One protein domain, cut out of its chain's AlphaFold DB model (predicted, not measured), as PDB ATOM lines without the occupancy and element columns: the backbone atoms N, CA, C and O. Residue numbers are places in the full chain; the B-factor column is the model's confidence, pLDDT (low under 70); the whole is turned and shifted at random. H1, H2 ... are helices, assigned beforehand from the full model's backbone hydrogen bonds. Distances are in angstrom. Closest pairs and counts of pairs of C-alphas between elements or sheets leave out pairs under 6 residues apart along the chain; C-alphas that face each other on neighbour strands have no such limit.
ATOM      1  N   GLU A  28      48.314 168.586 175.753       97.38
ATOM      2  CA  GLU A  28      48.526 167.178 175.375       97.38
ATOM      3  C   GLU A  28      50.004 166.872 175.081       97.38
ATOM      4  O   GLU A  28      50.509 165.804 175.430       97.38
ATOM      5  N   ALA A  29      50.734 167.823 174.486       96.56
ATOM      6  CA  ALA A  29      52.170 167.673 174.264       96.56
ATOM      7  C   ALA A  29      52.930 167.673 175.596       96.56
ATOM      8  O   ALA A  29      53.865 166.892 175.767       96.56
ATOM      9  N   MET A  30      52.510 168.506 176.553       96.69
ATOM     10  CA  MET A  30      53.088 168.517 177.899       96.69
ATOM     11  C   MET A  30      52.828 167.210 178.643       96.69
ATOM     12  O   MET A  30      53.744 166.683 179.276       96.69
ATOM     13  N   GLU A  31      51.621 166.652 178.525       95.81
ATOM     14  CA  GLU A  31      51.296 165.339 179.082       95.81
ATOM     15  C   GLU A  31      52.196 164.255 178.480       95.81
ATOM     16  O   GLU A  31      52.848 163.528 179.232       95.81
ATOM     17  N   ALA A  32      52.328 164.203 177.153       95.56
ATOM     18  CA  ALA A  32      53.190 163.234 176.475       95.56
ATOM     19  C   ALA A  32      54.671 163.375 176.880       95.56
ATOM     20  O   ALA A  32      55.313 162.387 177.235       95.56
ATOM     21  N   LEU A  33      55.211 164.599 176.888       94.38
ATOM     22  CA  LEU A  33      56.600 164.860 177.286       94.38
ATOM     23  C   LEU A  33      56.853 164.489 178.752       94.38
ATOM     24  O   LEU A  33      57.922 163.971 179.077       94.38
ATOM     25  N   SER A  34      55.870 164.697 179.632       93.62
ATOM     26  CA  SER A  34      56.000 164.367 181.055       93.62
ATOM     27  C   SER A  34      56.183 162.869 181.319       93.62
ATOM     28  O   SER A  34      56.791 162.504 182.325       93.62
ATOM     29  N   GLN A  35      55.737 162.000 180.402       94.06
ATOM     30  CA  GLN A  35      55.907 160.546 180.519       94.06
ATOM     31  C   GLN A  35      57.380 160.113 180.449       94.06
ATOM     32  O   GLN A  35      57.719 159.025 180.921       94.06
ATOM     33  N   LEU A  36      58.257 160.965 179.904       92.50
ATOM     34  CA  LEU A  36      59.700 160.726 179.814       92.50
ATOM     35  C   LEU A  36      60.441 161.015 181.128       92.50
ATOM     36  O   LEU A  36      61.586 160.588 181.294       92.50
ATOM     37  N   ASN A  37      59.816 161.730 182.068       91.25
ATOM     38  CA  ASN A  37      60.465 162.127 183.313       91.25
ATOM     39  C   ASN A  37      60.895 160.899 184.128       91.25
ATOM     40  O   ASN A  37      60.087 160.028 184.444       91.25
ATOM     41  N   GLY A  38      62.182 160.845 184.482       88.94
ATOM     42  CA  GLY A  38      62.761 159.759 185.279       88.94
ATOM     43  C   GLY A  38      62.932 158.428 184.541       88.94
ATOM     44  O   GLY A  38      63.296 157.444 185.177       88.94
ATOM     45  N   ARG A  39      62.684 158.377 183.226       91.75
ATOM     46  CA  ARG A  39      62.832 157.150 182.423       91.75
ATOM     47  C   ARG A  39      64.267 156.888 181.989       91.75
ATOM     48  O   ARG A  39      64.669 155.741 181.892       91.75
ATOM     49  N   ILE A  40      65.030 157.945 181.718       91.50
ATOM     50  CA  ILE A  40      66.388 157.831 181.182       91.50
ATOM     51  C   ILE A  40      67.383 158.116 182.306       91.50
ATOM     52  O   ILE A  40      67.716 159.270 182.577       91.50
ATOM     53  N   ASP A  41      67.840 157.059 182.972       90.12
ATOM     54  CA  ASP A  41      68.930 157.150 183.943       90.12
ATOM     55  C   ASP A  41      70.309 157.223 183.252       90.12
ATOM     56  O   ASP A  41      70.435 157.174 182.024       90.12
ATOM     57  N   GLN A  42      71.373 157.374 184.047       87.06
ATOM     58  CA  GLN A  42      72.729 157.521 183.508       87.06
ATOM     59  C   GLN A  42      73.185 156.306 182.696       87.06
ATOM     60  O   GLN A  42      73.886 156.469 181.697       87.06
ATOM     61  N   ASP A  43      72.828 155.097 183.126       90.31
ATOM     62  CA  ASP A  43      73.259 153.872 182.456       90.31
ATOM     63  C   ASP A  43      72.492 153.663 181.149       90.31
ATOM     64  O   ASP A  43      73.097 153.320 180.129       90.31
ATOM     65  N   THR A  44      71.201 153.997 181.134       93.62
ATOM     66  CA  THR A  44      70.380 154.052 179.922       93.62
ATOM     67  C   THR A  44      70.944 155.070 178.939       93.62
ATOM     68  O   THR A  44      71.222 154.714 177.796       93.62
ATOM     69  N   MET A  45      71.216 156.306 179.372       92.81
ATOM     70  CA  MET A  45      71.782 157.339 178.496       92.81
ATOM     71  C   MET A  45      73.132 156.913 177.900       92.81
ATOM     72  O   MET A  45      73.377 157.101 176.709       92.81
ATOM     73  N   ARG A  46      74.012 156.299 178.704       91.62
ATOM     74  CA  ARG A  46      75.305 155.779 178.223       91.62
ATOM     75  C   ARG A  46      75.132 154.695 177.171       91.62
ATOM     76  O   ARG A  46      75.847 154.721 176.174       91.62
ATOM     77  N   ARG A  47      74.204 153.759 177.389       95.62
ATOM     78  CA  ARG A  47      73.893 152.707 176.417       95.62
ATOM     79  C   ARG A  47      73.420 153.316 175.097       95.62
ATOM     80  O   ARG A  47      74.019 153.028 174.068       95.62
ATOM     81  N   LEU A  48      72.423 154.202 175.148       96.56
ATOM     82  CA  LEU A  48      71.853 154.839 173.954       96.56
ATOM     83  C   LEU A  48      72.897 155.677 173.195       96.56
ATOM     84  O   LEU A  48      72.957 155.624 171.969       96.56
ATOM     85  N   ASN A  49      73.772 156.398 173.903       95.75
ATOM     86  CA  ASN A  49      74.877 157.123 173.269       95.75
ATOM     87  C   ASN A  49      75.914 156.176 172.648       95.75
ATOM     88  O   ASN A  49      76.442 156.474 171.582       95.75
ATOM     89  N   GLY A  50      76.185 155.019 173.263       97.25
ATOM     90  CA  GLY A  50      77.075 154.001 172.699       97.25
ATOM     91  C   GLY A  50      76.577 153.453 171.357       97.25
ATOM     92  O   GLY A  50      77.366 153.301 170.426       97.25
ATOM     93  N   GLU A  51      75.269 153.237 171.226       97.81
ATOM     94  CA  GLU A  51      74.640 152.827 169.962       97.81
ATOM     95  C   GLU A  51      74.848 153.867 168.845       97.81
ATOM     96  O   GLU A  51      75.027 153.521 167.674       97.81
ATOM     97  N   TYR A  52      74.878 155.152 169.198       97.75
ATOM     98  CA  TYR A  52      75.155 156.228 168.251       97.75
ATOM     99  C   TYR A  52      76.654 156.337 167.925       97.75
ATOM    100  O   TYR A  52      77.046 156.239 166.761       97.75
ATOM    101  N   ASP A  53      77.497 156.503 168.946       97.00
ATOM    102  CA  ASP A  53      78.919 156.832 168.790       97.00
ATOM    103  C   ASP A  53      79.769 155.646 168.306       97.00
ATOM    104  O   ASP A  53      80.750 155.841 167.584       97.00
ATOM    105  N   ILE A  54      79.425 154.421 168.718       96.50
ATOM    106  CA  ILE A  54      80.221 153.212 168.451       96.50
ATOM    107  C   ILE A  54      79.593 152.391 167.327       96.50
ATOM    108  O   ILE A  54      80.293 151.979 166.401       96.50
ATOM    109  N   GLU A  55      78.285 152.141 167.400       96.25
ATOM    110  CA  GLU A  55      77.592 151.280 166.433       96.25
ATOM    111  C   GLU A  55      77.125 152.044 165.184       96.25
ATOM    112  O   GLU A  55      76.772 151.427 164.176       96.25
ATOM    113  N   GLY A  56      77.151 153.382 165.216       97.12
ATOM    114  CA  GLY A  56      76.787 154.233 164.083       97.12
ATOM    115  C   GLY A  56      75.296 154.208 163.745       97.12
ATOM    116  O   GLY A  56      74.916 154.545 162.619       97.12
ATOM    117  N   ARG A  57      74.439 153.787 164.687       98.12
ATOM    118  CA  ARG A  57      72.983 153.814 164.512       98.12
ATOM    119  C   ARG A  57      72.482 155.257 164.464       98.12
ATOM    120  O   ARG A  57      73.051 156.159 165.074       98.12
ATOM    121  N   SER A  58      71.379 155.496 163.755       98.31
ATOM    122  CA  SER A  58      70.792 156.835 163.724       98.31
ATOM    123  C   SER A  58      70.116 157.159 165.062       98.31
ATOM    124  O   SER A  58      69.396 156.330 165.619       98.31
ATOM    125  N   ALA A  59      70.285 158.391 165.553       97.50
ATOM    126  CA  ALA A  59      69.639 158.844 166.790       97.50
ATOM    127  C   ALA A  59      68.108 158.693 166.748       97.50
ATOM    128  O   ALA A  59      67.475 158.421 167.763       97.50
ATOM    129  N   LYS A  60      67.510 158.830 165.556       98.00
ATOM    130  CA  LYS A  60      66.071 158.645 165.346       98.00
ATOM    131  C   LYS A  60      65.640 157.201 165.599       98.00
ATOM    132  O   LYS A  60      64.621 156.994 166.253       98.00
ATOM    133  N   ASP A  61      66.386 156.231 165.075       98.19
ATOM    134  CA  ASP A  61      66.043 154.815 165.231       98.19
ATOM    135  C   ASP A  61      66.263 154.369 166.679       98.19
ATOM    136  O   ASP A  61      65.391 153.719 167.245       98.19
ATOM    137  N   ILE A  62      67.364 154.804 167.306       98.31
ATOM    138  CA  ILE A  62      67.641 154.558 168.731       98.31
ATOM    139  C   ILE A  62      66.497 155.103 169.601       98.31
ATOM    140  O   ILE A  62      65.941 154.379 170.423       98.31
ATOM    141  N   ALA A  63      66.105 156.368 169.399       97.19
ATOM    142  CA  ALA A  63      65.030 156.986 170.171       97.19
ATOM    143  C   ALA A  63      63.690 156.271 169.961       97.19
ATOM    144  O   ALA A  63      62.960 156.036 170.921       97.19
ATOM    145  N   ARG A  64      63.359 155.906 168.717       98.06
ATOM    146  CA  ARG A  64      62.118 155.189 168.409       98.06
ATOM    147  C   ARG A  64      62.068 153.829 169.099       98.06
ATOM    148  O   ARG A  64      61.049 153.514 169.706       98.06
ATOM    149  N   ASP A  65      63.138 153.050 168.998       98.00
ATOM    150  CA  ASP A  65      63.195 151.714 169.589       98.00
ATOM    151  C   ASP A  65      63.115 151.796 171.115       98.00
ATOM    152  O   ASP A  65      62.307 151.093 171.711       98.00
ATOM    153  N   TYR A  66      63.831 152.741 171.730       97.56
ATOM    154  CA  TYR A  66      63.739 152.992 173.168       97.56
ATOM    155  C   TYR A  66      62.309 153.336 173.625       97.56
ATOM    156  O   TYR A  66      61.818 152.796 174.613       97.56
ATOM    157  N   LEU A  67      61.601 154.204 172.892       97.19
ATOM    158  CA  LEU A  67      60.214 154.558 173.226       97.19
ATOM    159  C   LEU A  67      59.247 153.369 173.075       97.19
ATOM    160  O   LEU A  67      58.251 153.307 173.794       97.19
ATOM    161  N   ILE A  68      59.520 152.440 172.153       97.94
ATOM    162  CA  ILE A  68      58.755 151.191 172.006       97.94
ATOM    163  C   ILE A  68      59.074 150.229 173.157       97.94
ATOM    164  O   ILE A  68      58.152 149.645 173.724       97.94
ATOM    165  N   GLU A  69      60.350 150.085 173.526       96.38
ATOM    166  CA  GLU A  69      60.805 149.255 174.652       96.38
ATOM    167  C   GLU A  69      60.173 149.699 175.981       96.38
ATOM    168  O   GLU A  69      59.690 148.859 176.741       96.38
ATOM    169  N   GLU A  70      60.084 151.010 176.219       95.44
ATOM    170  CA  GLU A  70      59.413 151.592 177.393       95.44
ATOM    171  C   GLU A  70      57.874 151.564 177.305       95.44
ATOM    172  O   GLU A  70      57.184 151.948 178.254       95.44
ATOM    173  N   GLY A  71      57.312 151.120 176.174       96.06
ATOM    174  CA  GLY A  71      55.867 151.036 175.952       96.06
ATOM    175  C   GLY A  71      55.169 152.392 175.803       96.06
ATOM    176  O   GLY A  71      53.955 152.475 175.986       96.06
TER     177      GLY A  71
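This is residues 28 to 71 of the 75 residues of the protein "Glycine betaine-binding protein" of Methanosarcina mazei Tuc01 (UniProt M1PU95). Two helices, H2 and H3, form a helical hairpin spread as a V, meeting near the turn that joins them, while a short third helix, H1, sticks out free at one end of the model. H1 makes no contact with the hairpin and adds to the length of the elongated outline, which spans 35 by 19 by 15 A. The printed part has 44 residues with three named helices, in the order H1, H2, H3, and no named strand; the class is all helix. The whole is only just loose, close to compact, with a radius of gyration of the C-alphas of 11.4 A.

The longest helix, H2, residues 42 to 53, touches H3, residues 59 to 69, with its residues 48 to 52 alone. Their closest C-alphas, those of Tyr 52 and Ala 59, are 6.3 A apart. The two helices run opposite ways at a steep tilt of 42 degrees and form a hairpin, with their centres 11.8 A apart. H1, residues 28 to 34, is apart from both H2 and H3. In H1, H2 and H3, every O i to N i+4 pair is within hydrogen-bond range.

H2 measures 16.0 A from its first to its last C-alpha, beginning with C-alpha 42 at (72.729, 157.521, 183.508). H3 measures 15.2 A and ends with C-alpha 69 at (60.805, 149.255, 174.652). H1 measures 9.8 A and begins with C-alpha 28 at (48.526, 167.178, 175.375).

The two C-alphas farthest apart, those of Glu 28 and Ile 54, are 35.3 A apart. Residues 28 to 35, of which 28 to 34 belong to H1, stand free; the body without them spans 26 by 19 by 11 A. The link from H2 to H3 is tight and that from H1 to H2 is short. The printed part has no cut. Its mean pLDDT is 95.4, and no printed residue is under 70.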